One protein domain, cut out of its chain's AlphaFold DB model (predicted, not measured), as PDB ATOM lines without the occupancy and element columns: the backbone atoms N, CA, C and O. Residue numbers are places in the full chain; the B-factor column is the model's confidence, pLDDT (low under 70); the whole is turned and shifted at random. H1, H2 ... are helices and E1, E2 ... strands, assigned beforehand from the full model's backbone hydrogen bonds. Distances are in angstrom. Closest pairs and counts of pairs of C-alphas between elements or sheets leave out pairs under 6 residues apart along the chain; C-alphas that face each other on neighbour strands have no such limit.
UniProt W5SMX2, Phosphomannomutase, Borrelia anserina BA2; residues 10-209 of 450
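AT A GLANCE: This is residues 10 to 209 of the 450 residues of the protein "Phosphomannomutase" of Borrelia anserina BA2 (UniProt W5SMX2). A twisted sheet of six strands makes the middle layer of three, with H2, H3 and H5 over one face and H4 over the other, where H8 stands over the edge strand E4. H7 packs on E4, H6 packs on H2 and H3, and H1 packs on H2. The printed part has 200 residues with eight named helices and six named strands, in the order H1 E1 E2 H2 E3 H3 E4 H4 E5 E6 H5 H6 H7 H8. The sheet is mixed, in the order E1 E2 E6 E5 E3 E4. The class is mixed, helices and strands; the whole is compact, with a radius of gyration of the C-alphas of 15.8 A and spans of 48 by 38 by 33 A.

HOW THE PARTS SIT: H1, residues 10 to 17, touches H2, residues 45 to 62, which is the hub and touches four helices; the closest C-alphas, those of Leu 12 and Asp 46, are 5.3 A apart. E1, residues 20 to 22, and E2, residues 25 to 29, form a hairpin, with N 20 and O 27 2.8 A apart. E2 is antiparallel to E6, residues 134 to 140 (N 26 and O 137, 2.9 A). E5, residues 119 to 125, forms a hairpin with E6, with N 138 and O 124 2.8 A apart. E3, residues 69 to 74, is parallel to E5 (N 123 and O 71, 2.8 A) and to E4, residues 97 to 103 (N 72 and O 99, 2.8 A). H2 is on the sheet over E5, at a height over the sheet of 8.7 A. H3, residues 80 to 93, is on the same face over E5 and E3, and touches H2 at a steep tilt of 53 degrees, the same way, with the C-alphas of Ala 52 and Thr 90 closest at 5.8 A. E3, H3 and E4 form a strand-helix-strand unit, two parallel neighbour strands with a helix between them along the chain, and its crossover is right-handed. In two split units, E2, H2, E3 and E4, H4, E5, other strands lie between the pair in the sheet; both crossovers are right-handed. H4, residues 106 to 115, is on the opposite face, over E3 and only just over E5, on which 3 of its C-alphas fall. H5, residues 149 to 162, is on the same face as H2, stands up from the sheet and touches H2 (Thr 57 and Ile 159, C-alphas 6.2 A apart). H6, residues 166 to 177, is not on the sheet; it touches H2 about perpendicular, at 75 degrees, with the C-alphas of Ile 49 and Ile 173 closest at 7.2 A. H7, residues 183 to 194, touches H3, with the C-alphas of Ile 92 and His 185 closest at 6.8 A. H8, residues 196 to 209, is on the same face as H4 and touches it about perpendicular, at 82 degrees (His 112 and Ser 203, C-alphas 4.9 A apart). In each of the eight helices every O i to N i+4 pair is within hydrogen-bond range.

IN THESE COORDINATES: H1 begins at C-alpha 10, (-15.261, -14.240, -23.034). H2 is 25.8 A from first to last C-alpha, H3 and H8 19.9 A each, and H5 19.8 A. E6 is 20.6 A long and E4 19.2 A, from C-alpha 97 at (13.432, 1.704, -17.368). H8 ends at C-alpha 209, (10.238, 26.427, -14.379).

THE WHOLE: The C-alphas of Leu 10 and Ser 209, the two farthest apart, are 48.8 A apart. The printed part has no cut. The link from E2 to H2, residues 30 to 44, is long. The mean pLDDT of the printed part of this model is 96.0, and no printed residue is under 70.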
ATOM      1  N   LEU A  10     -13.966 -14.905 -22.932       90.06
ATOM      2  CA  LEU A  10     -15.261 -14.240 -23.034       90.06
ATOM      3  C   LEU A  10     -15.327 -13.047 -22.074       90.06
ATOM      4  O   LEU A  10     -15.682 -11.949 -22.503       90.06
ATOM      5  N   ASN A  11     -14.877 -13.229 -20.831       91.25
ATOM      6  CA  ASN A  11     -14.806 -12.147 -19.846       91.25
ATOM      7  C   ASN A  11     -13.805 -11.063 -20.259       91.25
ATOM      8  O   ASN A  11     -14.125  -9.877 -20.216       91.25
ATOM      9  N   LEU A  12     -12.621 -11.450 -20.748       90.69
ATOM     10  CA  LEU A  12     -11.640 -10.485 -21.243       90.69
ATOM     11  C   LEU A  12     -12.199  -9.682 -22.428       90.69
ATOM     12  O   LEU A  12     -12.054  -8.461 -22.472       90.69
ATOM     13  N   LYS A  13     -12.894 -10.338 -23.368       90.06
ATOM     14  CA  LYS A  13     -13.560  -9.654 -24.489       90.06
ATOM     15  C   LYS A  13     -14.629  -8.674 -24.002       90.06
ATOM     16  O   LYS A  13     -14.725  -7.580 -24.552       90.06
ATOM     17  N   HIS A  14     -15.392  -9.030 -22.971       92.31
ATOM     18  CA  HIS A  14     -16.335  -8.113 -22.333       92.31
ATOM     19  C   HIS A  14     -15.615  -6.892 -21.747       92.31
ATOM     20  O   HIS A  14     -15.968  -5.761 -22.073       92.31
ATOM     21  N   ALA A  15     -14.537  -7.105 -20.984       92.62
ATOM     22  CA  ALA A  15     -13.739  -6.023 -20.411       92.62
ATOM     23  C   ALA A  15     -13.198  -5.052 -21.480       92.62
ATOM     24  O   ALA A  15     -13.170  -3.842 -21.257       92.62
ATOM     25  N   ILE A  16     -12.814  -5.563 -22.649       91.94
ATOM     26  CA  ILE A  16     -12.363  -4.757 -23.791       91.94
ATOM     27  C   ILE A  16     -13.510  -3.975 -24.428       91.94
ATOM     28  O   ILE A  16     -13.316  -2.819 -24.791       91.94
ATOM     29  N   ASN A  17     -14.680  -4.590 -24.597       93.00
ATOM     30  CA  ASN A  17     -15.830  -3.932 -25.219       93.00
ATOM     31  C   ASN A  17     -16.346  -2.750 -24.382       93.00
ATOM     32  O   ASN A  17     -16.849  -1.786 -24.944       93.00
ATOM     33  N   GLU A  18     -16.181  -2.805 -23.058       94.94
ATOM     34  CA  GLU A  18     -16.448  -1.678 -22.153       94.94
ATOM     35  C   GLU A  18     -15.407  -0.544 -22.270       94.94
ATOM     36  O   GLU A  18     -15.620   0.543 -21.734       94.94
ATOM     37  N   MET A  19     -14.259  -0.785 -22.917       95.69
ATOM     38  CA  MET A  19     -13.182   0.195 -23.050       95.69
ATOM     39  C   MET A  19     -13.452   1.163 -24.198       95.69
ATOM     40  O   MET A  19     -13.548   0.782 -25.366       95.69
ATOM     41  N   ILE A  20     -13.485   2.452 -23.878       95.50
ATOM     42  CA  ILE A  20     -13.543   3.523 -24.865       95.50
ATOM     43  C   ILE A  20     -12.121   3.775 -25.362       95.50
ATOM     44  O   ILE A  20     -11.278   4.284 -24.623       95.50
ATOM     45  N   PHE A  21     -11.859   3.444 -26.626       92.81
ATOM     46  CA  PHE A  21     -10.607   3.767 -27.308       92.81
ATOM     47  C   PHE A  21     -10.765   5.064 -28.105       92.81
ATOM     48  O   PHE A  21     -11.530   5.111 -29.067       92.81
ATOM     49  N   SER A  22     -10.029   6.109 -27.726       89.19
ATOM     50  CA  SER A  22     -10.089   7.422 -28.376       89.19
ATOM     51  C   SER A  22      -8.694   8.044 -28.520       89.19
ATOM     52  O   SER A  22      -7.779   7.637 -27.803       89.19
ATOM     53  N   PRO A  23      -8.522   9.074 -29.371       82.38
ATOM     54  CA  PRO A  23      -7.302   9.885 -29.379       82.38
ATOM     55  C   PRO A  23      -6.974  10.508 -28.014       82.38
ATOM     56  O   PRO A  23      -5.812  10.653 -27.668       82.38
ATOM     57  N   SER A  24      -7.994  10.807 -27.199       79.00
ATOM     58  CA  SER A  24      -7.835  11.372 -25.848       79.00
ATOM     59  C   SER A  24      -7.379  10.364 -24.780       79.00
ATOM     60  O   SER A  24      -7.340  10.700 -23.598       79.00
ATOM     61  N   GLY A  25      -7.070   9.129 -25.187       89.50
ATOM     62  CA  GLY A  25      -6.691   8.021 -24.318       89.50
ATOM     63  C   GLY A  25      -7.728   6.899 -24.286       89.50
ATOM     64  O   GLY A  25      -8.727   6.896 -25.021       89.50
ATOM     65  N   PHE A  26      -7.464   5.924 -23.422       95.31
ATOM     66  CA  PHE A  26      -8.264   4.714 -23.259       95.31
ATOM     67  C   PHE A  26      -8.919   4.738 -21.880       95.31
ATOM     68  O   PHE A  26      -8.198   4.837 -20.891       95.31
ATOM     69  N   ARG A  27     -10.248   4.626 -21.780       96.81
ATOM     70  CA  ARG A  27     -10.956   4.752 -20.489       96.81
ATOM     71  C   ARG A  27     -12.178   3.849 -20.361       96.81
ATOM     72  O   ARG A  27     -12.833   3.558 -21.359       96.81
ATOM     73  N   LYS A  28     -12.512   3.474 -19.125       97.25
ATOM     74  CA  LYS A  28     -13.751   2.774 -18.735       97.25
ATOM     75  C   LYS A  28     -13.989   2.884 -17.230       97.25
ATOM     76  O   LYS A  28     -13.140   3.416 -16.517       97.25
ATOM     77  N   ILE A  29     -15.095   2.318 -16.749       98.06
ATOM     78  CA  ILE A  29     -15.325   2.085 -15.319       98.06
ATOM     79  C   ILE A  29     -14.458   0.906 -14.863       98.06
ATOM     80  O   ILE A  29     -14.691  -0.247 -15.245       98.06
ATOM     81  N   PHE A  30     -13.432   1.218 -14.073       97.75
ATOM     82  CA  PHE A  30     -12.497   0.235 -13.523       97.75
ATOM     83  C   PHE A  30     -12.882  -0.218 -12.119       97.75
ATOM     84  O   PHE A  30     -12.535  -1.339 -11.750       97.75
ATOM     85  N   ALA A  31     -13.599   0.623 -11.365       97.38
ATOM     86  CA  ALA A  31     -14.071   0.286 -10.028       97.38
ATOM     87  C   ALA A  31     -14.739  -1.095 -10.015       97.38
ATOM     88  O   ALA A  31     -15.560  -1.409 -10.885       97.38
ATOM     89  N   LYS A  32     -14.368  -1.934  -9.044       96.31
ATOM     90  CA  LYS A  32     -14.819  -3.330  -8.964       96.31
ATOM     91  C   LYS A  32     -16.344  -3.461  -8.961       96.31
ATOM     92  O   LYS A  32     -16.860  -4.355  -9.627       96.31
ATOM     93  N   SER A  33     -17.039  -2.555  -8.276       96.44
ATOM     94  CA  SER A  33     -18.508  -2.439  -8.250       96.44
ATOM     95  C   SER A  33     -19.161  -2.148  -9.606       96.44
ATOM     96  O   SER A  33     -20.366  -2.338  -9.727       96.44
ATOM     97  N   LYS A  34     -18.399  -1.693 -10.612       95.19
ATOM     98  CA  LYS A  34     -18.895  -1.199 -11.913       95.19
ATOM     99  C   LYS A  34     -19.822   0.024 -11.826       95.19
ATOM    100  O   LYS A  34     -20.391   0.422 -12.837       95.19
ATOM    101  N   ASP A  35     -19.902   0.666 -10.662       96.62
ATOM    102  CA  ASP A  35     -20.574   1.953 -10.484       96.62
ATOM    103  C   ASP A  35     -19.647   3.097 -10.931       96.62
ATOM    104  O   ASP A  35     -18.483   3.192 -10.527       96.62
ATOM    105  N   GLU A  36     -20.168   3.984 -11.777       96.06
ATOM    106  CA  GLU A  36     -19.452   5.146 -12.293       96.06
ATOM    107  C   GLU A  36     -19.070   6.168 -11.214       96.06
ATOM    108  O   GLU A  36     -18.132   6.933 -11.418       96.06
ATOM    109  N   ASN A  37     -19.738   6.182 -10.062       95.06
ATOM    110  CA  ASN A  37     -19.446   7.095  -8.954       95.06
ATOM    111  C   ASN A  37     -18.678   6.429  -7.806       95.06
ATOM    112  O   ASN A  37     -18.412   7.078  -6.792       95.06
ATOM    113  N   SER A  38     -18.285   5.165  -7.979       95.44
ATOM    114  CA  SER A  38     -17.559   4.404  -6.970       95.44
ATOM    115  C   SER A  38     -16.178   4.985  -6.655       95.44
ATOM    116  O   SER A  38     -15.490   5.550  -7.509       95.44
ATOM    117  N   THR A  39     -15.762   4.794  -5.405       93.56
ATOM    118  CA  THR A  39     -14.422   5.085  -4.889       93.56
ATOM    119  C   THR A  39     -13.680   3.803  -4.498       93.56
ATOM    120  O   THR A  39     -12.815   3.835  -3.623       93.56
ATOM    121  N   ASP A  40     -14.030   2.665  -5.104       95.62
ATOM    122  CA  ASP A  40     -13.317   1.404  -4.900       95.62
ATOM    123  C   ASP A  40     -11.834   1.549  -5.263       95.62
ATOM    124  O   ASP A  40     -11.474   2.121  -6.294       95.62
ATOM    125  N   TYR A  41     -10.971   0.949  -4.448       96.44
ATOM    126  CA  TYR A  41      -9.538   0.837  -4.739       96.44
ATOM    127  C   TYR A  41      -9.203  -0.398  -5.587       96.44
ATOM    128  O   TYR A  41      -8.129  -0.485  -6.179       96.44
ATOM    129  N   GLU A  42     -10.131  -1.352  -5.658       96.44
ATOM    130  CA  GLU A  42      -9.967  -2.621  -6.360       96.44
ATOM    131  C   GLU A  42     -10.557  -2.581  -7.772       96.44
ATOM    132  O   GLU A  42     -11.527  -1.872  -8.051       96.44
ATOM    133  N   ILE A  43     -10.003  -3.424  -8.646       97.00
ATOM    134  CA  ILE A  43     -10.486  -3.654 -10.013       97.00
ATOM    135  C   ILE A  43     -10.594  -5.161 -10.290       97.00
ATOM    136  O   ILE A  43      -9.940  -5.975  -9.626       97.00
ATOM    137  N   ASN A  44     -11.397  -5.546 -11.282       95.38
ATOM    138  CA  ASN A  44     -11.572  -6.954 -11.657       95.38
ATOM    139  C   ASN A  44     -10.312  -7.535 -12.311       95.38
ATOM    140  O   ASN A  44      -9.563  -6.823 -12.975       95.38
ATOM    141  N   ASP A  45     -10.082  -8.840 -12.167       95.19
ATOM    142  CA  ASP A  45      -8.865  -9.468 -12.694       95.19
ATOM    143  C   ASP A  45      -8.763  -9.396 -14.228       95.19
ATOM    144  O   ASP A  45      -7.672  -9.165 -14.747       95.19
ATOM    145  N   ASP A  46      -9.884  -9.482 -14.955       95.19
ATOM    146  CA  ASP A  46      -9.912  -9.266 -16.412       95.19
ATOM    147  C   ASP A  46      -9.455  -7.846 -16.790       95.19
ATOM    148  O   ASP A  46      -8.716  -7.658 -17.759       95.19
ATOM    149  N   ASP A  47      -9.825  -6.847 -15.980       96.44
ATOM    150  CA  ASP A  47      -9.385  -5.462 -16.155       96.44
ATOM    151  C   ASP A  47      -7.878  -5.319 -15.857       96.44
ATOM    152  O   ASP A  47      -7.180  -4.589 -16.565       96.44
ATOM    153  N   LYS A  48      -7.330  -6.085 -14.896       97.12
ATOM    154  CA  LYS A  48      -5.874  -6.133 -14.641       97.12
ATOM    155  C   LYS A  48      -5.104  -6.662 -15.855       97.12
ATOM    156  O   LYS A  48      -4.059  -6.114 -16.205       97.12
ATOM    157  N   ILE A  49      -5.621  -7.700 -16.517       96.69
ATOM    158  CA  ILE A  49      -5.024  -8.243 -17.749       96.69
ATOM    159  C   ILE A  49      -5.126  -7.251 -18.900       96.69
ATOM    160  O   ILE A  49      -4.152  -7.073 -19.634       96.69
ATOM    161  N   LEU A  50      -6.267  -6.577 -19.042       97.12
ATOM    162  CA  LEU A  50      -6.445  -5.542 -20.052       97.12
ATOM    163  C   LEU A  50      -5.408  -4.419 -19.896       97.12
ATOM    164  O   LEU A  50      -4.763  -4.054 -20.878       97.12
ATOM    165  N   ILE A  51      -5.187  -3.924 -18.674       98.25
ATOM    166  CA  ILE A  51      -4.163  -2.904 -18.389       98.25
ATOM    167  C   ILE A  51      -2.771  -3.419 -18.755       98.25
ATOM    168  O   ILE A  51      -2.048  -2.736 -19.475       98.25
ATOM    169  N   ALA A  52      -2.404  -4.629 -18.326       98.31
ATOM    170  CA  ALA A  52      -1.106  -5.209 -18.667       98.31
ATOM    171  C   ALA A  52      -0.906  -5.326 -20.190       98.31
ATOM    172  O   ALA A  52       0.166  -5.029 -20.711       98.31
ATOM    173  N   LEU A  53      -1.945  -5.705 -20.935       97.94
ATOM    174  CA  LEU A  53      -1.877  -5.814 -22.389       97.94
ATOM    175  C   LEU A  53      -1.731  -4.447 -23.078       97.94
ATOM    176  O   LEU A  53      -0.956  -4.312 -24.030       97.94
ATOM    177  N   ILE A  54      -2.453  -3.432 -22.593       98.25
ATOM    178  CA  ILE A  54      -2.338  -2.046 -23.066       98.25
ATOM    179  C   ILE A  54      -0.925  -1.525 -22.791       98.25
ATOM    180  O   ILE A  54      -0.259  -1.067 -23.717       98.25
ATOM    181  N   THR A  55      -0.434  -1.670 -21.560       98.69
ATOM    182  CA  THR A  55       0.904  -1.227 -21.153       98.69
ATOM    183  C   THR A  55       2.004  -1.920 -21.952       98.69
ATOM    184  O   THR A  55       2.898  -1.246 -22.456       98.69
ATOM    185  N   PHE A  56       1.916  -3.239 -22.154       98.62
ATOM    186  CA  PHE A  56       2.848  -3.978 -23.012       98.62
ATOM    187  C   PHE A  56       2.860  -3.434 -24.448       98.62
ATOM    188  O   PHE A  56       3.909  -3.322 -25.077       98.62
ATOM    189  N   THR A  57       1.690  -3.062 -24.971       98.31
ATOM    190  CA  THR A  57       1.579  -2.511 -26.326       98.31
ATOM    191  C   THR A  57       2.192  -1.113 -26.429       98.31
ATOM    192  O   THR A  57       2.935  -0.853 -27.374       98.31
ATOM    193  N   ILE A  58       1.933  -0.235 -25.452       98.06
ATOM    194  CA  ILE A  58       2.537   1.107 -25.385       98.06
ATOM    195  C   ILE A  58       4.059   1.001 -25.241       98.06
ATOM    196  O   ILE A  58       4.794   1.673 -25.956       98.06
ATOM    197  N   SER A  59       4.536   0.118 -24.366       98.12
ATOM    198  CA  SER A  59       5.961  -0.150 -24.175       98.12
ATOM    199  C   SER A  59       6.659  -0.537 -25.480       98.12
ATOM    200  O   SER A  59       7.651   0.084 -25.853       98.12
ATOM    201  N   ASN A  60       6.097  -1.485 -26.238       97.75
ATOM    202  CA  ASN A  60       6.671  -1.876 -27.526       97.75
ATOM    203  C   ASN A  60       6.670  -0.730 -28.543       97.75
ATOM    204  O   ASN A  60       7.619  -0.604 -29.307       97.75
ATOM    205  N   TYR A  61       5.646   0.127 -28.533       96.94
ATOM    206  CA  TYR A  61       5.622   1.328 -29.371       96.94
ATOM    207  C   TYR A  61       6.735   2.330 -28.997       96.94
ATOM    208  O   TYR A  61       7.273   3.018 -29.866       96.94
ATOM    209  N   LEU A  62       7.113   2.401 -27.718       95.94
ATOM    210  CA  LEU A  62       8.179   3.274 -27.221       95.94
ATOM    211  C   LEU A  62       9.579   2.634 -27.257       95.94
ATOM    212  O   LEU A  62      10.557   3.313 -26.943       95.94
ATOM    213  N   LYS A  63       9.701   1.352 -27.620       93.44
ATOM    214  CA  LYS A  63      10.942   0.576 -27.486       93.44
ATOM    215  C   LYS A  63      12.107   1.135 -28.303       93.44
ATOM    216  O   LYS A  63      13.218   1.197 -27.792       93.44
ATOM    217  N   ASP A  64      11.832   1.585 -29.524       87.69
ATOM    218  CA  ASP A  64      12.852   2.075 -30.462       87.69
ATOM    219  C   ASP A  64      13.111   3.586 -30.333       87.69
ATOM    220  O   ASP A  64      13.768   4.197 -31.178       87.69
ATOM    221  N   LYS A  65      12.558   4.236 -29.301       92.62
ATOM    222  CA  LYS A  65      12.811   5.658 -29.040       92.62
ATOM    223  C   LYS A  65      14.200   5.826 -28.407       92.62
ATOM    224  O   LYS A  65      14.592   5.003 -27.588       92.62
ATOM    225  N   PRO A  66      14.939   6.902 -28.742       88.69
ATOM    226  CA  PRO A  66      16.364   7.029 -28.406       88.69
ATOM    227  C   PRO A  66      16.650   7.216 -26.910       88.69
ATOM    228  O   PRO A  66      17.791   7.083 -26.481       88.69
ATOM    229  N   LYS A  67      15.628   7.564 -26.122       93.38
ATOM    230  CA  LYS A  67      15.735   7.856 -24.693       93.38
ATOM    231  C   LYS A  67      15.338   6.645 -23.845       93.38
ATOM    232  O   LYS A  67      14.618   5.748 -24.275       93.38
ATOM    233  N   GLU A  68      15.802   6.633 -22.606       94.44
ATOM    234  CA  GLU A  68      15.834   5.424 -21.786       94.44
ATOM    235  C   GLU A  68      14.561   5.191 -20.955       94.44
ATOM    236  O   GLU A  68      14.065   4.065 -20.887       94.44
ATOM    237  N   TYR A  69      14.000   6.238 -20.346       97.56
ATOM    238  CA  TYR A  69      12.987   6.106 -19.295       97.56
ATOM    239  C   TYR A  69      11.565   6.396 -19.769       97.56
ATOM    240  O   TYR A  69      11.308   7.403 -20.434       97.56
ATOM    241  N   ILE A  70      10.618   5.562 -19.340       98.44
ATOM    242  CA  ILE A  70       9.180   5.835 -19.424       98.44
ATOM    243  C   ILE A  70       8.733   6.472 -18.106       98.44
ATOM    244  O   ILE A  70       8.891   5.885 -17.033       98.44
ATOM    245  N   ASN A  71       8.168   7.674 -18.184       98.62
ATOM    246  CA  ASN A  71       7.637   8.383 -17.024       98.62
ATOM    247  C   ASN A  71       6.208   7.910 -16.711       98.62
ATOM    248  O   ASN A  71       5.387   7.793 -17.617       98.62
ATOM    249  N   ILE A  72       5.888   7.665 -15.440       98.81
ATOM    250  CA  ILE A  72       4.564   7.199 -15.008       98.81
ATOM    251  C   ILE A  72       4.016   8.096 -13.909       98.81
ATOM    252  O   ILE A  72       4.623   8.242 -12.848       98.81
ATOM    253  N   GLY A  73       2.829   8.640 -14.150       98.62
ATOM    254  CA  GLY A  73       2.072   9.436 -13.190       98.62
ATOM    255  C   GLY A  73       0.605   9.042 -13.188       98.62
ATOM    256  O   GLY A  73       0.134   8.358 -14.100       98.62
ATOM    257  N   LEU A  74      -0.116   9.476 -12.164       98.69
ATOM    258  CA  LEU A  74      -1.548   9.249 -12.040       98.69
ATOM    259  C   LEU A  74      -2.256  10.485 -11.483       98.69
ATOM    260  O   LEU A  74      -1.635  11.311 -10.810       98.69
ATOM    261  N   ASP A  75      -3.551  10.594 -11.763       98.25
ATOM    262  CA  ASP A  75      -4.435  11.505 -11.041       98.25
ATOM    263  C   ASP A  75      -4.826  10.928  -9.664       98.25
ATOM    264  O   ASP A  75      -4.254   9.946  -9.185       98.25
ATOM    265  N   SER A  76      -5.781  11.566  -8.988       97.94
ATOM    266  CA  SER A  76      -6.175  11.222  -7.620       97.94
ATOM    267  C   SER A  76      -7.279  10.159  -7.505       97.94
ATOM    268  O   SER A  76      -7.822   9.957  -6.416       97.94
ATOM    269  N   ARG A  77      -7.642   9.461  -8.589       97.69
ATOM    270  CA  ARG A  77      -8.683   8.416  -8.559       97.69
ATOM    271  C   ARG A  77      -8.251   7.200  -7.742       97.69
ATOM    272  O   ARG A  77      -7.130   6.717  -7.878       97.69
ATOM    273  N   ALA A  78      -9.189   6.623  -6.986       96.81
ATOM    274  CA  ALA A  78      -8.938   5.492  -6.083       96.81
ATOM    275  C   ALA A  78      -8.292   4.275  -6.781       96.81
ATOM    276  O   ALA A  78      -7.300   3.725  -6.300       96.81
ATOM    277  N   THR A  79      -8.786   3.903  -7.966       98.19
ATOM    278  CA  THR A  79      -8.238   2.788  -8.763       98.19
ATOM    279  C   THR A  79      -6.873   3.087  -9.397       98.19
ATOM    280  O   THR A  79      -6.238   2.180  -9.932       98.19
ATOM    281  N   GLY A  80      -6.376   4.328  -9.346       98.31
ATOM    282  CA  GLY A  80      -5.103   4.712  -9.963       98.31
ATOM    283  C   GLY A  80      -3.907   3.933  -9.408       98.31
ATOM    284  O   GLY A  80      -3.024   3.548 -10.171       98.31
ATOM    285  N   ASN A  81      -3.912   3.627  -8.106       97.44
ATOM    286  CA  ASN A  81      -2.819   2.911  -7.437       97.44
ATOM    287  C   ASN A  81      -2.653   1.469  -7.944       97.44
ATOM    288  O   ASN A  81      -1.543   1.041  -8.248       97.44
ATOM    289  N   ILE A  82      -3.750   0.717  -8.087       98.31
ATOM    290  CA  ILE A  82      -3.672  -0.657  -8.606       98.31
ATOM    291  C   ILE A  82      -3.308  -0.654 -10.101       98.31
ATOM    292  O   ILE A  82      -2.529  -1.496 -10.550       98.31
ATOM    293  N   ILE A  83      -3.796   0.326 -10.876       98.75
ATOM    294  CA  ILE A  83      -3.449   0.482 -12.298       98.75
ATOM    295  C   ILE A  83      -1.956   0.812 -12.463       98.75
ATOM    296  O   ILE A  83      -1.301   0.248 -13.349       98.75
ATOM    297  N   SER A  84      -1.397   1.680 -11.617       98.69
ATOM    298  CA  SER A  84       0.023   2.044 -11.668       98.69
ATOM    299  C   SER A  84       0.920   0.874 -11.268       98.69
ATOM    300  O   SER A  84       1.897   0.613 -11.970       98.69
ATOM    301  N   GLU A  85       0.545   0.088 -10.252       98.56
ATOM    302  CA  GLU A  85       1.253  -1.147  -9.887       98.56
ATOM    303  C   GLU A  85       1.328  -2.122 -11.075       98.56
ATOM    304  O   GLU A  85       2.413  -2.597 -11.423       98.56
ATOM    305  N   ILE A  86       0.194  -2.406 -11.728       98.62
ATOM    306  CA  ILE A  86       0.139  -3.308 -12.894       98.62
ATOM    307  C   ILE A  86       1.009  -2.766 -14.028       98.62
ATOM    308  O   ILE A  86       1.743  -3.524 -14.669       98.62
ATOM    309  N   THR A  87       0.937  -1.457 -14.265       98.88
ATOM    310  CA  THR A  87       1.692  -0.776 -15.317       98.88
ATOM    311  C   THR A  87       3.193  -0.912 -15.071       98.88
ATOM    312  O   THR A  87       3.896  -1.448 -15.926       98.88
ATOM    313  N   ILE A  88       3.683  -0.541 -13.886       98.88
ATOM    314  CA  ILE A  88       5.106  -0.636 -13.523       98.88
ATOM    315  C   ILE A  88       5.597  -2.084 -13.641       98.88
ATOM    316  O   ILE A  88       6.620  -2.340 -14.275       98.88
ATOM    317  N   LYS A  89       4.858  -3.055 -13.089       98.75
ATOM    318  CA  LYS A  89       5.247  -4.476 -13.156       98.75
ATOM    319  C   LYS A  89       5.317  -4.992 -14.590       98.75
ATOM    320  O   LYS A  89       6.228  -5.744 -14.924       98.75
ATOM    321  N   THR A  90       4.384  -4.578 -15.441       98.75
ATOM    322  CA  THR A  90       4.380  -4.954 -16.861       98.75
ATOM    323  C   THR A  90       5.589  -4.380 -17.598       98.75
ATOM    324  O   THR A  90       6.203  -5.092 -18.389       98.75
ATOM    325  N   LEU A  91       5.960  -3.131 -17.315       98.75
ATOM    326  CA  LEU A  91       7.128  -2.476 -17.911       98.75
ATOM    327  C   LEU A  91       8.441  -3.131 -17.475       98.75
ATOM    328  O   LEU A  91       9.274  -3.447 -18.320       98.75
ATOM    329  N   ILE A  92       8.583  -3.460 -16.185       98.62
ATOM    330  CA  ILE A  92       9.730  -4.233 -15.679       98.62
ATOM    331  C   ILE A  92       9.830  -5.581 -16.408       98.62
ATOM    332  O   ILE A  92      10.903  -5.967 -16.860       98.62
ATOM    333  N   LEU A  93       8.707  -6.288 -16.588       98.31
ATOM    334  CA  LEU A  93       8.670  -7.563 -17.319       98.31
ATOM    335  C   LEU A  93       8.997  -7.438 -18.816       98.31
ATOM    336  O   LEU A  93       9.288  -8.464 -19.445       98.31
ATOM    337  N   ASN A  94       8.918  -6.227 -19.378       97.50
ATOM    338  CA  ASN A  94       9.330  -5.917 -20.746       97.50
ATOM    339  C   ASN A  94      10.720  -5.260 -20.829       97.50
ATOM    340  O   ASN A  94      11.128  -4.851 -21.914       97.50
ATOM    341  N   ASN A  95      11.464  -5.227 -19.716       97.00
ATOM    342  CA  ASN A  95      12.797  -4.633 -19.587       97.00
ATOM    343  C   ASN A  95      12.844  -3.118 -19.866       97.00
ATOM    344  O   ASN A  95      13.835  -2.621 -20.396       97.00
ATOM    345  N   ASP A  96      11.785  -2.381 -19.525       98.06
ATOM    346  CA  ASP A  96      11.803  -0.919 -19.571       98.06
ATOM    347  C   ASP A  96      12.360  -0.303 -18.289       98.06
ATOM    348  O   ASP A  96      12.073  -0.754 -17.176       98.06
ATOM    349  N   ASN A  97      13.059   0.818 -18.459       97.75
ATOM    350  CA  ASN A  97      13.432   1.704 -17.368       97.75
ATOM    351  C   ASN A  97      12.289   2.679 -17.076       97.75
ATOM    352  O   ASN A  97      11.699   3.271 -17.983       97.75
ATOM    353  N   VAL A  98      11.958   2.833 -15.795       98.44
ATOM    354  CA  VAL A  98      10.740   3.517 -15.352       98.44
ATOM    355  C   VAL A  98      11.069   4.584 -14.320       98.44
ATOM    356  O   VAL A  98      11.740   4.303 -13.331       98.44
ATOM    357  N   ASN A  99      10.517   5.781 -14.515       98.56
ATOM    358  CA  ASN A  99      10.420   6.796 -13.470       98.56
ATOM    359  C   ASN A  99       8.967   6.879 -13.006       98.56
ATOM    360  O   ASN A  99       8.086   7.199 -13.803       98.56
ATOM    361  N   PHE A 100       8.708   6.616 -11.727       98.81
ATOM    362  CA  PHE A 100       7.381   6.784 -11.140       98.81
ATOM    363  C   PHE A 100       7.309   8.077 -10.327       98.81
ATOM    364  O   PHE A 100       8.224   8.373  -9.560       98.81
ATOM    365  N   PHE A 101       6.230   8.841 -10.507       98.62
ATOM    366  CA  PHE A 101       6.045  10.171  -9.911       98.62
ATOM    367  C   PHE A 101       4.914  10.217  -8.873       98.62
ATOM    368  O   PHE A 101       4.794  11.199  -8.145       98.62
ATOM    369  N   GLY A 102       4.095   9.165  -8.765       98.56
ATOM    370  CA  GLY A 102       2.913   9.173  -7.902       98.56
ATOM    371  C   GLY A 102       1.802  10.084  -8.436       98.56
ATOM    372  O   GLY A 102       1.641  10.228  -9.648       98.56
ATOM    373  N   ILE A 103       1.018  10.672  -7.527       98.69
ATOM    374  CA  ILE A 103      -0.104  11.557  -7.873       98.69
ATOM    375  C   ILE A 103       0.419  12.954  -8.221       98.69
ATOM    376  O   ILE A 103       1.034  13.614  -7.376       98.69
ATOM    377  N   LEU A 104       0.155  13.415  -9.443       98.75
ATOM    378  CA  LEU A 104       0.494  14.755  -9.936       98.75
ATOM    379  C   LEU A 104      -0.438  15.157 -11.088       98.75
ATOM    380  O   LEU A 104      -0.947  14.268 -11.779       98.75
ATOM    381  N   PRO A 105      -0.664  16.459 -11.332       98.19
ATOM    382  CA  PRO A 105      -1.485  16.879 -12.456       98.19
ATOM    383  C   PRO A 105      -0.765  16.625 -13.785       98.19
ATOM    384  O   PRO A 105       0.468  16.659 -13.867       98.19
ATOM    385  N   ILE A 106      -1.528  16.380 -14.849       97.75
ATOM    386  CA  ILE A 106      -0.960  16.045 -16.160       97.75
ATOM    387  C   ILE A 106      -0.032  17.139 -16.727       97.75
ATOM    388  O   ILE A 106       0.997  16.772 -17.300       97.75
ATOM    389  N   PRO A 107      -0.247  18.458 -16.516       97.56
ATOM    390  CA  PRO A 107       0.710  19.459 -16.983       97.56
ATOM    391  C   PRO A 107       2.099  19.316 -16.358       97.56
ATOM    392  O   PRO A 107       3.099  19.610 -17.013       97.56
ATOM    393  N   GLU A 108       2.188  18.790 -15.135       98.50
ATOM    394  CA  GLU A 108       3.459  18.620 -14.442       98.50
ATOM    395  C   GLU A 108       4.309  17.493 -15.053       98.50
ATOM    396  O   GLU A 108       5.493  17.694 -15.344       98.50
ATOM    397  N   ILE A 109       3.722  16.313 -15.300       98.06
ATOM    398  CA  ILE A 109       4.464  15.201 -15.919       98.06
ATOM    399  C   ILE A 109       4.861  15.526 -17.364       98.06
ATOM    400  O   ILE A 109       5.950  15.144 -17.797       98.06
ATOM    401  N   LEU A 110       4.025  16.264 -18.101       97.44
ATOM    402  CA  LEU A 110       4.336  16.708 -19.462       97.44
ATOM    403  C   LEU A 110       5.476  17.734 -19.466       97.44
ATOM    404  O   LEU A 110       6.411  17.591 -20.257       97.44
ATOM    405  N   ALA A 111       5.464  18.700 -18.540       97.56
ATOM    406  CA  ALA A 111       6.559  19.655 -18.369       97.56
ATOM    407  C   ALA A 111       7.888  18.946 -18.072       97.56
ATOM    408  O   ALA A 111       8.901  19.239 -18.707       97.56
ATOM    409  N   HIS A 112       7.879  17.974 -17.155       97.81
ATOM    410  CA  HIS A 112       9.065  17.177 -16.844       97.81
ATOM    411  C   HIS A 112       9.551  16.354 -18.040       97.81
ATOM    412  O   HIS A 112      10.740  16.346 -18.352       97.81
ATOM    413  N   THR A 113       8.627  15.680 -18.727       97.06
ATOM    414  CA  THR A 113       8.951  14.821 -19.870       97.06
ATOM    415  C   THR A 113       9.600  15.618 -20.999       97.06
ATOM    416  O   THR A 113      10.588  15.153 -21.557       97.06
ATOM    417  N   LYS A 114       9.117  16.842 -21.257       95.44
ATOM    418  CA  LYS A 114       9.663  17.748 -22.278       95.44
ATOM    419  C   LYS A 114      11.113  18.152 -22.028       95.44
ATOM    420  O   LYS A 114      11.903  18.226 -22.964       95.44
ATOM    421  N   ILE A 115      11.456  18.482 -20.780       94.88
ATOM    422  CA  ILE A 115      12.793  19.005 -20.451       94.88
ATOM    423  C   ILE A 115      13.800  17.902 -20.108       94.88
ATOM    424  O   ILE A 115      15.006  18.143 -20.097       94.88
ATOM    425  N   SER A 116      13.318  16.698 -19.796       94.25
ATOM    426  CA  SER A 116      14.162  15.564 -19.439       94.25
ATOM    427  C   SER A 116      14.963  15.069 -20.643       94.25
ATOM    428  O   SER A 116      14.422  14.721 -21.696       94.25
ATOM    429  N   GLN A 117      16.279  14.961 -20.458       92.38
ATOM    430  CA  GLN A 117      17.185  14.437 -21.481       92.38
ATOM    431  C   GLN A 117      17.012  12.927 -21.702       92.38
ATOM    432  O   GLN A 117      17.294  12.444 -22.794       92.38
ATOM    433  N   ASN A 118      16.476  12.198 -20.715       94.25
ATOM    434  CA  ASN A 118      16.437  10.732 -20.723       94.25
ATOM    435  C   ASN A 118      15.018  10.141 -20.772       94.25
ATOM    436  O   ASN A 118      14.876   8.922 -20.738       94.25
ATOM    437  N   SER A 119      13.962  10.956 -20.858       96.00
ATOM    438  CA  SER A 119      12.575  10.463 -20.929       96.00
ATOM    439  C   SER A 119      12.127  10.229 -22.371       96.00
ATOM    440  O   SER A 119      12.032  11.186 -23.127       96.00
ATOM    441  N   LYS A 120      11.804   8.986 -22.759       95.88
ATOM    442  CA  LYS A 120      11.277   8.654 -24.108       95.88
ATOM    443  C   LYS A 120       9.796   8.964 -24.301       95.88
ATOM    444  O   LYS A 120       9.309   8.981 -25.427       95.88
ATOM    445  N   GLY A 121       9.078   9.154 -23.204       96.75
ATOM    446  CA  GLY A 121       7.646   9.384 -23.204       96.75
ATOM    447  C   GLY A 121       7.049   9.141 -21.831       96.75
ATOM    448  O   GLY A 121       7.769   8.957 -20.842       96.75
ATOM    449  N   PHE A 122       5.723   9.119 -21.780       97.88
ATOM    450  CA  PHE A 122       4.991   8.936 -20.535       97.88
ATOM    451  C   PHE A 122       3.772   8.024 -20.681       97.88
ATOM    452  O   PHE A 122       3.189   7.885 -21.758       97.88
ATOM    453  N   ILE A 123       3.361   7.444 -19.559       98.56
ATOM    454  CA  ILE A 123       2.059   6.818 -19.342       98.56
ATOM    455  C   ILE A 123       1.409   7.561 -18.177       98.56
ATOM    456  O   ILE A 123       1.941   7.573 -17.068       98.56
ATOM    457  N   TYR A 124       0.270   8.194 -18.429       98.62
ATOM    458  CA  TYR A 124      -0.474   8.931 -17.415       98.62
ATOM    459  C   TYR A 124      -1.822   8.266 -17.161       98.62
ATOM    460  O   TYR A 124      -2.597   8.047 -18.096       98.62
ATOM    461  N   ILE A 125      -2.084   7.911 -15.907       98.75
ATOM    462  CA  ILE A 125      -3.264   7.150 -15.499       98.75
ATOM    463  C   ILE A 125      -4.344   8.122 -15.039       98.75
ATOM    464  O   ILE A 125      -4.216   8.745 -13.988       98.75
ATOM    465  N   SER A 126      -5.382   8.275 -15.857       97.81
ATOM    466  CA  SER A 126      -6.500   9.171 -15.581       97.81
ATOM    467  C   SER A 126      -7.664   8.954 -16.550       97.81
ATOM    468  O   SER A 126      -7.473   8.574 -17.710       97.81
ATOM    469  N   ALA A 127      -8.877   9.276 -16.093       96.00
ATOM    470  CA  ALA A 127     -10.045   9.515 -16.946       96.00
ATOM    471  C   ALA A 127     -10.521  10.986 -16.935       96.00
ATOM    472  O   ALA A 127     -11.670  11.264 -17.274       96.00
ATOM    473  N   SER A 128      -9.654  11.933 -16.575       92.12
ATOM    474  CA  SER A 128      -9.910  13.379 -16.571       92.12
ATOM    475  C   SER A 128     -11.188  13.749 -15.807       92.12
ATOM    476  O   SER A 128     -11.289  13.493 -14.608       92.12
ATOM    477  N   HIS A 129     -12.190  14.280 -16.497       90.44
ATOM    478  CA  HIS A 129     -13.457  14.774 -15.963       90.44
ATOM    479  C   HIS A 129     -14.571  13.714 -15.857       90.44
ATOM    480  O   HIS A 129     -15.658  14.042 -15.372       90.44
ATOM    481  N   ASN A 130     -14.348  12.469 -16.312       95.12
ATOM    482  CA  ASN A 130     -15.335  11.384 -16.191       95.12
ATOM    483  C   ASN A 130     -15.691  11.103 -14.714       95.12
ATOM    484  O   ASN A 130     -14.881  11.409 -13.849       95.12
ATOM    485  N   PRO A 131     -16.839  10.483 -14.390       95.94
ATOM    486  CA  PRO A 131     -17.203  10.122 -13.010       95.94
ATOM    487  C   PRO A 131     -16.148   9.279 -12.258       95.94
ATOM    488  O   PRO A 131     -15.275   8.671 -12.878       95.94
ATOM    489  N   LYS A 132     -16.202   9.245 -10.919       95.94
ATOM    490  CA  LYS A 132     -15.114   8.779 -10.018       95.94
ATOM    491  C   LYS A 132     -14.657   7.330 -10.248       95.94
ATOM    492  O   LYS A 132     -13.462   7.055 -10.170       95.94
ATOM    493  N   GLY A 133     -15.581   6.442 -10.598       96.94
ATOM    494  CA  GLY A 133     -15.335   5.028 -10.886       96.94
ATOM    495  C   GLY A 133     -14.656   4.773 -12.236       96.94
ATOM    496  O   GLY A 133     -14.129   3.679 -12.468       96.94
ATOM    497  N   TYR A 134     -14.623   5.774 -13.128       97.88
ATOM    498  CA  TYR A 134     -13.810   5.713 -14.342       97.88
ATOM    499  C   TYR A 134     -12.322   5.830 -14.023       97.88
ATOM    500  O   TYR A 134     -11.923   6.517 -13.089       97.88
ATOM    501  N   ASN A 135     -11.490   5.214 -14.855       98.06
ATOM    502  CA  ASN A 135     -10.063   5.510 -14.955       98.06
ATOM    503  C   ASN A 135      -9.574   5.181 -16.376       98.06
ATOM    504  O   ASN A 135     -10.357   4.723 -17.219       98.06
ATOM    505  N   GLY A 136      -8.309   5.437 -16.677       97.38
ATOM    506  CA  GLY A 136      -7.801   5.280 -18.030       97.38
ATOM    507  C   GLY A 136      -6.304   5.486 -18.165       97.38
ATOM    508  O   GLY A 136      -5.594   5.650 -17.180       97.38
ATOM    509  N   ILE A 137      -5.832   5.446 -19.408       98.00
ATOM    510  CA  ILE A 137      -4.433   5.657 -19.773       98.00
ATOM    511  C   ILE A 137      -4.359   6.661 -20.927       98.00
ATOM    512  O   ILE A 137      -4.995   6.478 -21.970       98.00
ATOM    513  N   LYS A 138      -3.530   7.689 -20.745       96.44
ATOM    514  CA  LYS A 138      -3.026   8.606 -21.774       96.44
ATOM    515  C   LYS A 138      -1.527   8.347 -21.972       96.44
ATOM    516  O   LYS A 138      -0.838   7.931 -21.042       96.44
ATOM    517  N   THR A 139      -1.007   8.593 -23.170       96.56
ATOM    518  CA  THR A 139       0.427   8.435 -23.459       96.56
ATOM    519  C   THR A 139       0.906   9.465 -24.480       96.56
ATOM    520  O   THR A 139       0.119   9.985 -25.275       96.56
ATOM    521  N   GLY A 140       2.196   9.770 -24.425       95.06
ATOM    522  CA  GLY A 140       2.868  10.776 -25.240       95.06
ATOM    523  C   GLY A 140       4.361  10.493 -25.352       95.06
ATOM    524  O   GLY A 140       4.875   9.560 -24.725       95.06
ATOM    525  N   LEU A 141       5.038  11.288 -26.176       94.19
ATOM    526  CA  LEU A 141       6.478  11.190 -26.420       94.19
ATOM    527  C   LEU A 141       7.245  12.176 -25.529       94.19
ATOM    528  O   LEU A 141       6.747  12.649 -24.506       94.19
ATOM    529  N   ASP A 142       8.488  12.445 -25.899       92.44
ATOM    530  CA  ASP A 142       9.435  13.282 -25.178       92.44
ATOM    531  C   ASP A 142       9.285  14.787 -25.453       92.44
ATOM    532  O   ASP A 142      10.045  15.588 -24.918       92.44
ATOM    533  N   ASP A 143       8.305  15.191 -26.260       90.75
ATOM    534  CA  ASP A 143       8.046  16.589 -26.621       90.75
ATOM    535  C   ASP A 143       7.102  17.312 -25.639       90.75
ATOM    536  O   ASP A 143       6.838  18.513 -25.783       90.75
ATOM    537  N   GLY A 144       6.601  16.584 -24.636       86.44
ATOM    538  CA  GLY A 144       5.659  17.081 -23.635       86.44
ATOM    539  C   GLY A 144       4.219  17.208 -24.125       86.44
ATOM    540  O   GLY A 144       3.445  17.899 -23.468       86.44
ATOM    541  N   GLY A 145       3.857  16.598 -25.257       88.44
ATOM    542  CA  GLY A 145       2.483  16.512 -25.752       88.44
ATOM    543  C   GLY A 145       1.910  15.095 -25.658       88.44
ATOM    544  O   GLY A 145       2.638  14.103 -25.581       88.44
ATOM    545  N   VAL A 146       0.580  14.984 -25.683       91.94
ATOM    546  CA  VAL A 146      -0.097  13.699 -25.930       91.94
ATOM    547  C   VAL A 146       0.077  13.283 -27.394       91.94
ATOM    548  O   VAL A 146       0.193  14.131 -28.279       91.94
ATOM    549  N   LEU A 147       0.083  11.975 -27.668       92.50
ATOM    550  CA  LEU A 147       0.158  11.482 -29.046       92.50
ATOM    551  C   LEU A 147      -1.035  11.966 -29.885       92.50
ATOM    552  O   LEU A 147      -2.176  11.986 -29.422       92.50
ATOM    553  N   ASN A 148      -0.775  12.272 -31.158       89.62
ATOM    554  CA  ASN A 148      -1.834  12.607 -32.100       89.62
ATOM    555  C   ASN A 148      -2.691  11.392 -32.484       89.62
ATOM    556  O   ASN A 148      -2.351  10.226 -32.246       89.62
ATOM    557  N   SER A 149      -3.831  11.683 -33.111       88.06
ATOM    558  CA  SER A 149      -4.821  10.683 -33.515       88.06
ATOM    559  C   SER A 149      -4.232   9.577 -34.393       88.06
ATOM    560  O   SER A 149      -4.670   8.430 -34.294       88.06
ATOM    561  N   ASN A 150      -3.246   9.886 -35.238       90.44
ATOM    562  CA  ASN A 150      -2.634   8.909 -36.138       90.44
ATOM    563  C   ASN A 150      -1.761   7.910 -35.371       90.44
ATOM    564  O   ASN A 150      -1.926   6.701 -35.548       90.44
ATOM    565  N   GLU A 151      -0.901   8.384 -34.471       93.06
ATOM    566  CA  GLU A 151      -0.065   7.502 -33.651       93.06
ATOM    567  C   GLU A 151      -0.899   6.688 -32.648       93.06
ATOM    568  O   GLU A 151      -0.711   5.473 -32.527       93.06
ATOM    569  N   ILE A 152      -1.903   7.294 -32.003       93.62
ATOM    570  CA  ILE A 152      -2.810   6.562 -31.102       93.62
ATOM    571  C   ILE A 152      -3.581   5.464 -31.849       93.62
ATOM    572  O   ILE A 152      -3.729   4.357 -31.327       93.62
ATOM    573  N   LYS A 153      -4.032   5.706 -33.089       94.06
ATOM    574  CA  LYS A 153      -4.703   4.677 -33.910       94.06
ATOM    575  C   LYS A 153      -3.803   3.467 -34.182       94.06
ATOM    576  O   LYS A 153      -4.319   2.343 -34.208       94.06
ATOM    577  N   LYS A 154      -2.486   3.652 -34.333       95.50
ATOM    578  CA  LYS A 154      -1.527   2.537 -34.466       95.50
ATOM    579  C   LYS A 154      -1.490   1.696 -33.190       95.50
ATOM    580  O   LYS A 154      -1.637   0.477 -33.265       95.50
ATOM    581  N   ILE A 155      -1.406   2.342 -32.025       96.56
ATOM    582  CA  ILE A 155      -1.437   1.660 -30.719       96.56
ATOM    583  C   ILE A 155      -2.763   0.909 -30.528       96.56
ATOM    584  O   ILE A 155      -2.749  -0.272 -30.188       96.56
ATOM    585  N   ILE A 156      -3.912   1.538 -30.811       95.38
ATOM    586  CA  ILE A 156      -5.239   0.896 -30.719       95.38
ATOM    587  C   ILE A 156      -5.316  -0.339 -31.623       95.38
ATOM    588  O   ILE A 156      -5.825  -1.385 -31.214       95.38
ATOM    589  N   SER A 157      -4.817  -0.230 -32.855       95.88
ATOM    590  CA  SER A 157      -4.806  -1.345 -33.804       95.88
ATOM    591  C   SER A 157      -3.955  -2.500 -33.279       95.88
ATOM    592  O   SER A 157      -4.404  -3.647 -33.291       95.88
ATOM    593  N   GLN A 158      -2.782  -2.199 -32.719       97.25
ATOM    594  CA  GLN A 158      -1.915  -3.210 -32.126       97.25
ATOM    595  C   GLN A 158      -2.519  -3.839 -30.861       97.25
ATOM    596  O   GLN A 158      -2.411  -5.050 -30.679       97.25
ATOM    597  N   ILE A 159      -3.227  -3.068 -30.026       95.69
ATOM    598  CA  ILE A 159      -3.982  -3.600 -28.880       95.69
ATOM    599  C   ILE A 159      -5.010  -4.627 -29.376       95.69
ATOM    600  O   ILE A 159      -5.044  -5.752 -28.880       95.69
ATOM    601  N   LYS A 160      -5.794  -4.295 -30.413       93.94
ATOM    602  CA  LYS A 160      -6.791  -5.210 -31.010       93.94
ATOM    603  C   LYS A 160      -6.173  -6.495 -31.571       93.94
ATOM    604  O   LYS A 160      -6.822  -7.542 -31.524       93.94
ATOM    605  N   VAL A 161      -4.948  -6.435 -32.092       96.25
ATOM    606  CA  VAL A 161      -4.185  -7.621 -32.524       96.25
ATOM    607  C   VAL A 161      -3.739  -8.443 -31.314       96.25
ATOM    608  O   VAL A 161      -4.025  -9.639 -31.244       96.25
ATOM    609  N   ASN A 162      -3.105  -7.803 -30.331       95.75
ATOM    610  CA  ASN A 162      -2.566  -8.449 -29.134       95.75
ATOM    611  C   ASN A 162      -3.654  -9.157 -28.307       95.75
ATOM    612  O   ASN A 162      -3.418 -10.241 -27.781       95.75
ATOM    613  N   ILE A 163      -4.872  -8.610 -28.279       92.00
ATOM    614  CA  ILE A 163      -6.059  -9.202 -27.633       92.00
ATOM    615  C   ILE A 163      -6.431 -10.576 -28.210       92.00
ATOM    616  O   ILE A 163      -6.965 -11.431 -27.504       92.00
ATOM    617  N   LYS A 164      -6.178 -10.808 -29.499       93.12
ATOM    618  CA  LYS A 164      -6.480 -12.093 -30.148       93.12
ATOM    619  C   LYS A 164      -5.384 -13.134 -29.898       93.12
ATOM    620  O   LYS A 164      -5.596 -14.320 -30.147       93.12
ATOM    621  N   ASN A 165      -4.223 -12.715 -29.393       95.38
ATOM    622  CA  ASN A 165      -3.073 -13.578 -29.168       95.38
ATOM    623  C   ASN A 165      -3.124 -14.224 -27.772       95.38
ATOM    624  O   ASN A 165      -2.566 -13.713 -26.800       95.38
ATOM    625  N   LYS A 166      -3.764 -15.397 -27.682       95.38
ATOM    626  CA  LYS A 166      -3.870 -16.172 -26.431       95.38
ATOM    627  C   LYS A 166      -2.511 -16.508 -25.812       95.38
ATOM    628  O   LYS A 166      -2.387 -16.498 -24.593       95.38
ATOM    629  N   ASN A 167      -1.493 -16.784 -26.631       96.50
ATOM    630  CA  ASN A 167      -0.156 -17.129 -26.139       96.50
ATOM    631  C   ASN A 167       0.503 -15.936 -25.443       96.50
ATOM    632  O   ASN A 167       1.057 -16.095 -24.355       96.50
ATOM    633  N   LEU A 168       0.390 -14.741 -26.030       96.81
ATOM    634  CA  LEU A 168       0.846 -13.500 -25.404       96.81
ATOM    635  C   LEU A 168       0.139 -13.269 -24.063       96.81
ATOM    636  O   LEU A 168       0.806 -13.030 -23.058       96.81
ATOM    637  N   ILE A 169      -1.191 -13.383 -24.037       96.62
ATOM    638  CA  ILE A 169      -1.994 -13.150 -22.829       96.62
ATOM    639  C   ILE A 169      -1.632 -14.156 -21.728       96.62
ATOM    640  O   ILE A 169      -1.338 -13.753 -20.605       96.62
ATOM    641  N   ASN A 170      -1.571 -15.451 -22.048       96.25
ATOM    642  CA  ASN A 170      -1.175 -16.494 -21.098       96.25
ATOM    643  C   ASN A 170       0.245 -16.277 -20.558       96.25
ATOM    644  O   ASN A 170       0.491 -16.471 -19.367       96.25
ATOM    645  N   ASN A 171       1.177 -15.839 -21.408       96.69
ATOM    646  CA  ASN A 171       2.533 -15.509 -20.980       96.69
ATOM    647  C   ASN A 171       2.552 -14.305 -20.025       96.69
ATOM    648  O   ASN A 171       3.217 -14.364 -18.992       96.69
ATOM    649  N   LEU A 172       1.799 -13.239 -20.326       96.38
ATOM    650  CA  LEU A 172       1.658 -12.084 -19.433       96.38
ATOM    651  C   LEU A 172       1.063 -12.495 -18.081       96.38
ATOM    652  O   LEU A 172       1.643 -12.165 -17.051       96.38
ATOM    653  N   ILE A 173      -0.020 -13.280 -18.070       96.75
ATOM    654  CA  ILE A 173      -0.634 -13.815 -16.841       96.75
ATOM    655  C   ILE A 173       0.407 -14.569 -16.011       96.75
ATOM    656  O   ILE A 173       0.628 -14.230 -14.847       96.75
ATOM    657  N   LYS A 174       1.097 -15.544 -16.618       96.19
ATOM    658  CA  LYS A 174       2.105 -16.368 -15.936       96.19
ATOM    659  C   LYS A 174       3.241 -15.518 -15.365       96.19
ATOM    660  O   LYS A 174       3.674 -15.747 -14.237       96.19
ATOM    661  N   LYS A 175       3.739 -14.538 -16.125       96.56
ATOM    662  CA  LYS A 175       4.806 -13.637 -15.666       96.56
ATOM    663  C   LYS A 175       4.351 -12.744 -14.511       96.56
ATOM    664  O   LYS A 175       5.101 -12.587 -13.555       96.56
ATOM    665  N   LEU A 176       3.138 -12.192 -14.564       96.31
ATOM    666  CA  LEU A 176       2.599 -11.328 -13.506       96.31
ATOM    667  C   LEU A 176       2.287 -12.110 -12.220       96.31
ATOM    668  O   LEU A 176       2.545 -11.608 -11.125       96.31
ATOM    669  N   GLN A 177       1.785 -13.343 -12.338       95.56
ATOM    670  CA  GLN A 177       1.581 -14.255 -11.203       95.56
ATOM    671  C   GLN A 177       2.900 -14.571 -10.488       95.56
ATOM    672  O   GLN A 177       2.959 -14.546  -9.259       95.56
ATOM    673  N   ASN A 178       3.964 -14.790 -11.264       95.50
ATOM    674  CA  ASN A 178       5.303 -15.101 -10.765       95.50
ATOM    675  C   ASN A 178       6.185 -13.857 -10.550       95.50
ATOM    676  O   ASN A 178       7.371 -13.992 -10.273       95.50
ATOM    677  N   PHE A 179       5.649 -12.636 -10.666       96.38
ATOM    678  CA  PHE A 179       6.468 -11.421 -10.567       96.38
ATOM    679  C   PHE A 179       7.224 -11.369  -9.234       96.38
ATOM    680  O   PHE A 179       8.435 -11.168  -9.204       96.38
ATOM    681  N   ASN A 180       6.508 -11.644  -8.140       93.50
ATOM    682  CA  ASN A 180       7.050 -11.594  -6.787       93.50
ATOM    683  C   ASN A 180       7.962 -12.790  -6.443       93.50
ATOM    684  O   ASN A 180       8.521 -12.816  -5.356       93.50
ATOM    685  N   THR A 181       8.106 -13.796  -7.313       94.81
ATOM    686  CA  THR A 181       9.044 -14.909  -7.072       94.81
ATOM    687  C   THR A 181      10.438 -14.611  -7.627       94.81
ATOM    688  O   THR A 181      11.377 -15.348  -7.347       94.81
ATOM    689  N   ASN A 182      10.590 -13.546  -8.421       96.06
ATOM    690  CA  ASN A 182      11.874 -13.101  -8.948       96.06
ATOM    691  C   ASN A 182      12.418 -11.944  -8.093       96.06
ATOM    692  O   ASN A 182      11.903 -10.825  -8.140       96.06
ATOM    693  N   ALA A 183      13.489 -12.211  -7.341       96.44
ATOM    694  CA  ALA A 183      14.122 -11.231  -6.456       96.44
ATOM    695  C   ALA A 183      14.637  -9.982  -7.195       96.44
ATOM    696  O   ALA A 183      14.562  -8.881  -6.657       96.44
ATOM    697  N   SER A 184      15.112 -10.126  -8.439       97.12
ATOM    698  CA  SER A 184      15.567  -8.987  -9.242       97.12
ATOM    699  C   SER A 184      14.403  -8.072  -9.610       97.12
ATOM    700  O   SER A 184      14.511  -6.861  -9.451       97.12
ATOM    701  N   HIS A 185      13.277  -8.634 -10.061       97.56
ATOM    702  CA  HIS A 185      12.092  -7.840 -10.400       97.56
ATOM    703  C   HIS A 185      11.531  -7.099  -9.181       97.56
ATOM    704  O   HIS A 185      11.164  -5.929  -9.297       97.56
ATOM    705  N   LEU A 186      11.492  -7.760  -8.018       97.12
ATOM    706  CA  LEU A 186      11.076  -7.132  -6.762       97.12
ATOM    707  C   LEU A 186      11.989  -5.971  -6.381       97.12
ATOM    708  O   LEU A 186      11.495  -4.872  -6.152       97.12
ATOM    709  N   LYS A 187      13.310  -6.178  -6.411       98.19
ATOM    710  CA  LYS A 187      14.284  -5.125  -6.108       98.19
ATOM    711  C   LYS A 187      14.139  -3.920  -7.044       98.19
ATOM    712  O   LYS A 187      14.193  -2.777  -6.590       98.19
ATOM    713  N   THR A 188      13.928  -4.154  -8.343       98.50
ATOM    714  CA  THR A 188      13.676  -3.080  -9.317       98.50
ATOM    715  C   THR A 188      12.386  -2.327  -8.993       98.50
ATOM    716  O   THR A 188      12.393  -1.098  -8.954       98.50
ATOM    717  N   TYR A 189      11.294  -3.042  -8.710       98.56
ATOM    718  CA  TYR A 189      10.021  -2.436  -8.316       98.56
ATOM    719  C   TYR A 189      10.162  -1.585  -7.044       98.56
ATOM    720  O   TYR A 189       9.770  -0.422  -7.037       98.56
ATOM    721  N   GLU A 190      10.786  -2.119  -5.995       98.25
ATOM    722  CA  GLU A 190      11.049  -1.405  -4.737       98.25
ATOM    723  C   GLU A 190      11.908  -0.152  -4.951       98.25
ATOM    724  O   GLU A 190      11.635   0.899  -4.371       98.25
ATOM    725  N   THR A 191      12.902  -0.215  -5.841       98.50
ATOM    726  CA  THR A 191      13.723   0.952  -6.208       98.50
ATOM    727  C   THR A 191      12.882   2.037  -6.893       98.50
ATOM    728  O   THR A 191      12.992   3.220  -6.566       98.50
ATOM    729  N   ILE A 192      11.990   1.654  -7.811       98.62
ATOM    730  CA  ILE A 192      11.083   2.593  -8.491       98.62
ATOM    731  C   ILE A 192      10.143   3.272  -7.485       98.62
ATOM    732  O   ILE A 192       9.951   4.486  -7.549       98.62
ATOM    733  N   ILE A 193       9.593   2.521  -6.527       98.44
ATOM    734  CA  ILE A 193       8.706   3.080  -5.495       98.44
ATOM    735  C   ILE A 193       9.471   3.986  -4.522       98.44
ATOM    736  O   ILE A 193       9.013   5.083  -4.208       98.44
ATOM    737  N   THR A 194      10.660   3.587  -4.068       98.19
ATOM    738  CA  THR A 194      11.449   4.384  -3.107       98.19
ATOM    739  C   THR A 194      11.995   5.685  -3.706       98.19
ATOM    740  O   THR A 194      12.142   6.676  -2.990       98.19
ATOM    741  N   THR A 195      12.227   5.739  -5.022       98.06
ATOM    742  CA  THR A 195      12.660   6.960  -5.730       98.06
ATOM    743  C   THR A 195      11.510   7.907  -6.105       98.06
ATOM    744  O   THR A 195      11.767   9.023  -6.568       98.06
ATOM    745  N   GLN A 196      10.251   7.531  -5.847       98.25
ATOM    746  CA  GLN A 196       9.061   8.306  -6.224       98.25
ATOM    747  C   GLN A 196       9.117   9.767  -5.756       98.25
ATOM    748  O   GLN A 196       8.909  10.678  -6.552       98.25
ATOM    749  N   ASN A 197       9.432  10.013  -4.480       98.00
ATOM    750  CA  ASN A 197       9.444  11.372  -3.920       98.00
ATOM    751  C   ASN A 197      10.506  12.265  -4.578       98.00
ATOM    752  O   ASN A 197      10.270  13.451  -4.810       98.00
ATOM    753  N   GLN A 198      11.661  11.694  -4.929       98.25
ATOM    754  CA  GLN A 198      12.715  12.422  -5.637       98.25
ATOM    755  C   GLN A 198      12.268  12.786  -7.055       98.25
ATOM    756  O   GLN A 198      12.480  13.913  -7.501       98.25
ATOM    757  N   ASN A 199      11.618  11.856  -7.758       98.38
ATOM    758  CA  ASN A 199      11.078  12.103  -9.092       98.38
ATOM    759  C   ASN A 199       9.953  13.143  -9.061       98.38
ATOM    760  O   ASN A 199       9.975  14.068  -9.870       98.38
ATOM    761  N   LYS A 200       9.045  13.071  -8.081       98.31
ATOM    762  CA  LYS A 200       7.996  14.077  -7.875       98.31
ATOM    763  C   LYS A 200       8.569  15.475  -7.635       98.31
ATOM    764  O   LYS A 200       8.066  16.449  -8.186       98.31
ATOM    765  N   LEU A 201       9.641  15.601  -6.849       98.25
ATOM    766  CA  LEU A 201      10.291  16.897  -6.643       98.25
ATOM    767  C   LEU A 201      10.924  17.428  -7.944       98.25
ATOM    768  O   LEU A 201      10.834  18.621  -8.240       98.25
ATOM    769  N   LYS A 202      11.532  16.553  -8.757       98.19
ATOM    770  CA  LYS A 202      12.063  16.933 -10.079       98.19
ATOM    771  C   LYS A 202      10.951  17.419 -11.011       98.19
ATOM    772  O   LYS A 202      11.137  18.445 -11.668       98.19
ATOM    773  N   SER A 203       9.814  16.726 -11.073       98.31
ATOM    774  CA  SER A 203       8.691  17.137 -11.922       98.31
ATOM    775  C   SER A 203       8.054  18.438 -11.443       98.31
ATOM    776  O   SER A 203       7.828  19.326 -12.263       98.31
ATOM    777  N   TYR A 204       7.904  18.618 -10.129       98.50
ATOM    778  CA  TYR A 204       7.434  19.865  -9.520       98.50
ATOM    779  C   TYR A 204       8.298  21.060  -9.949       98.50
ATOM    780  O   TYR A 204       7.786  22.062 -10.447       98.50
ATOM    781  N   ASN A 205       9.625  20.931  -9.854       98.12
ATOM    782  CA  ASN A 205      10.555  21.980 -10.282       98.12
ATOM    783  C   ASN A 205      10.528  22.220 -11.800       98.12
ATOM    784  O   ASN A 205      10.633  23.363 -12.244       98.12
ATOM    785  N   SER A 206      10.349  21.160 -12.594       97.56
ATOM    786  CA  SER A 206      10.206  21.259 -14.054       97.56
ATOM    787  C   SER A 206       8.968  22.080 -14.425       97.56
ATOM    788  O   SER A 206       9.033  22.982 -15.258       97.56
ATOM    789  N   TYR A 207       7.845  21.811 -13.759       98.00
ATOM    790  CA  TYR A 207       6.590  22.520 -13.977       98.00
ATOM    791  C   TYR A 207       6.632  23.958 -13.464       98.00
ATOM    792  O   TYR A 207       6.183  24.869 -14.157       98.00
ATOM    793  N   LYS A 208       7.266  24.191 -12.310       96.38
ATOM    794  CA  LYS A 208       7.537  25.539 -11.797       96.38
ATOM    795  C   LYS A 208       8.357  26.357 -12.793       96.38
ATOM    796  O   LYS A 208       8.000  27.498 -13.073       96.38
ATOM    797  N   SER A 209       9.411  25.773 -13.360       94.50
ATOM    798  CA  SER A 209      10.238  26.427 -14.379       94.50
ATOM    799  C   SER A 209       9.446  26.731 -15.655       94.50
ATOM    800  O   SER A 209       9.557  27.835 -16.185       94.50
TER     801      SER A 209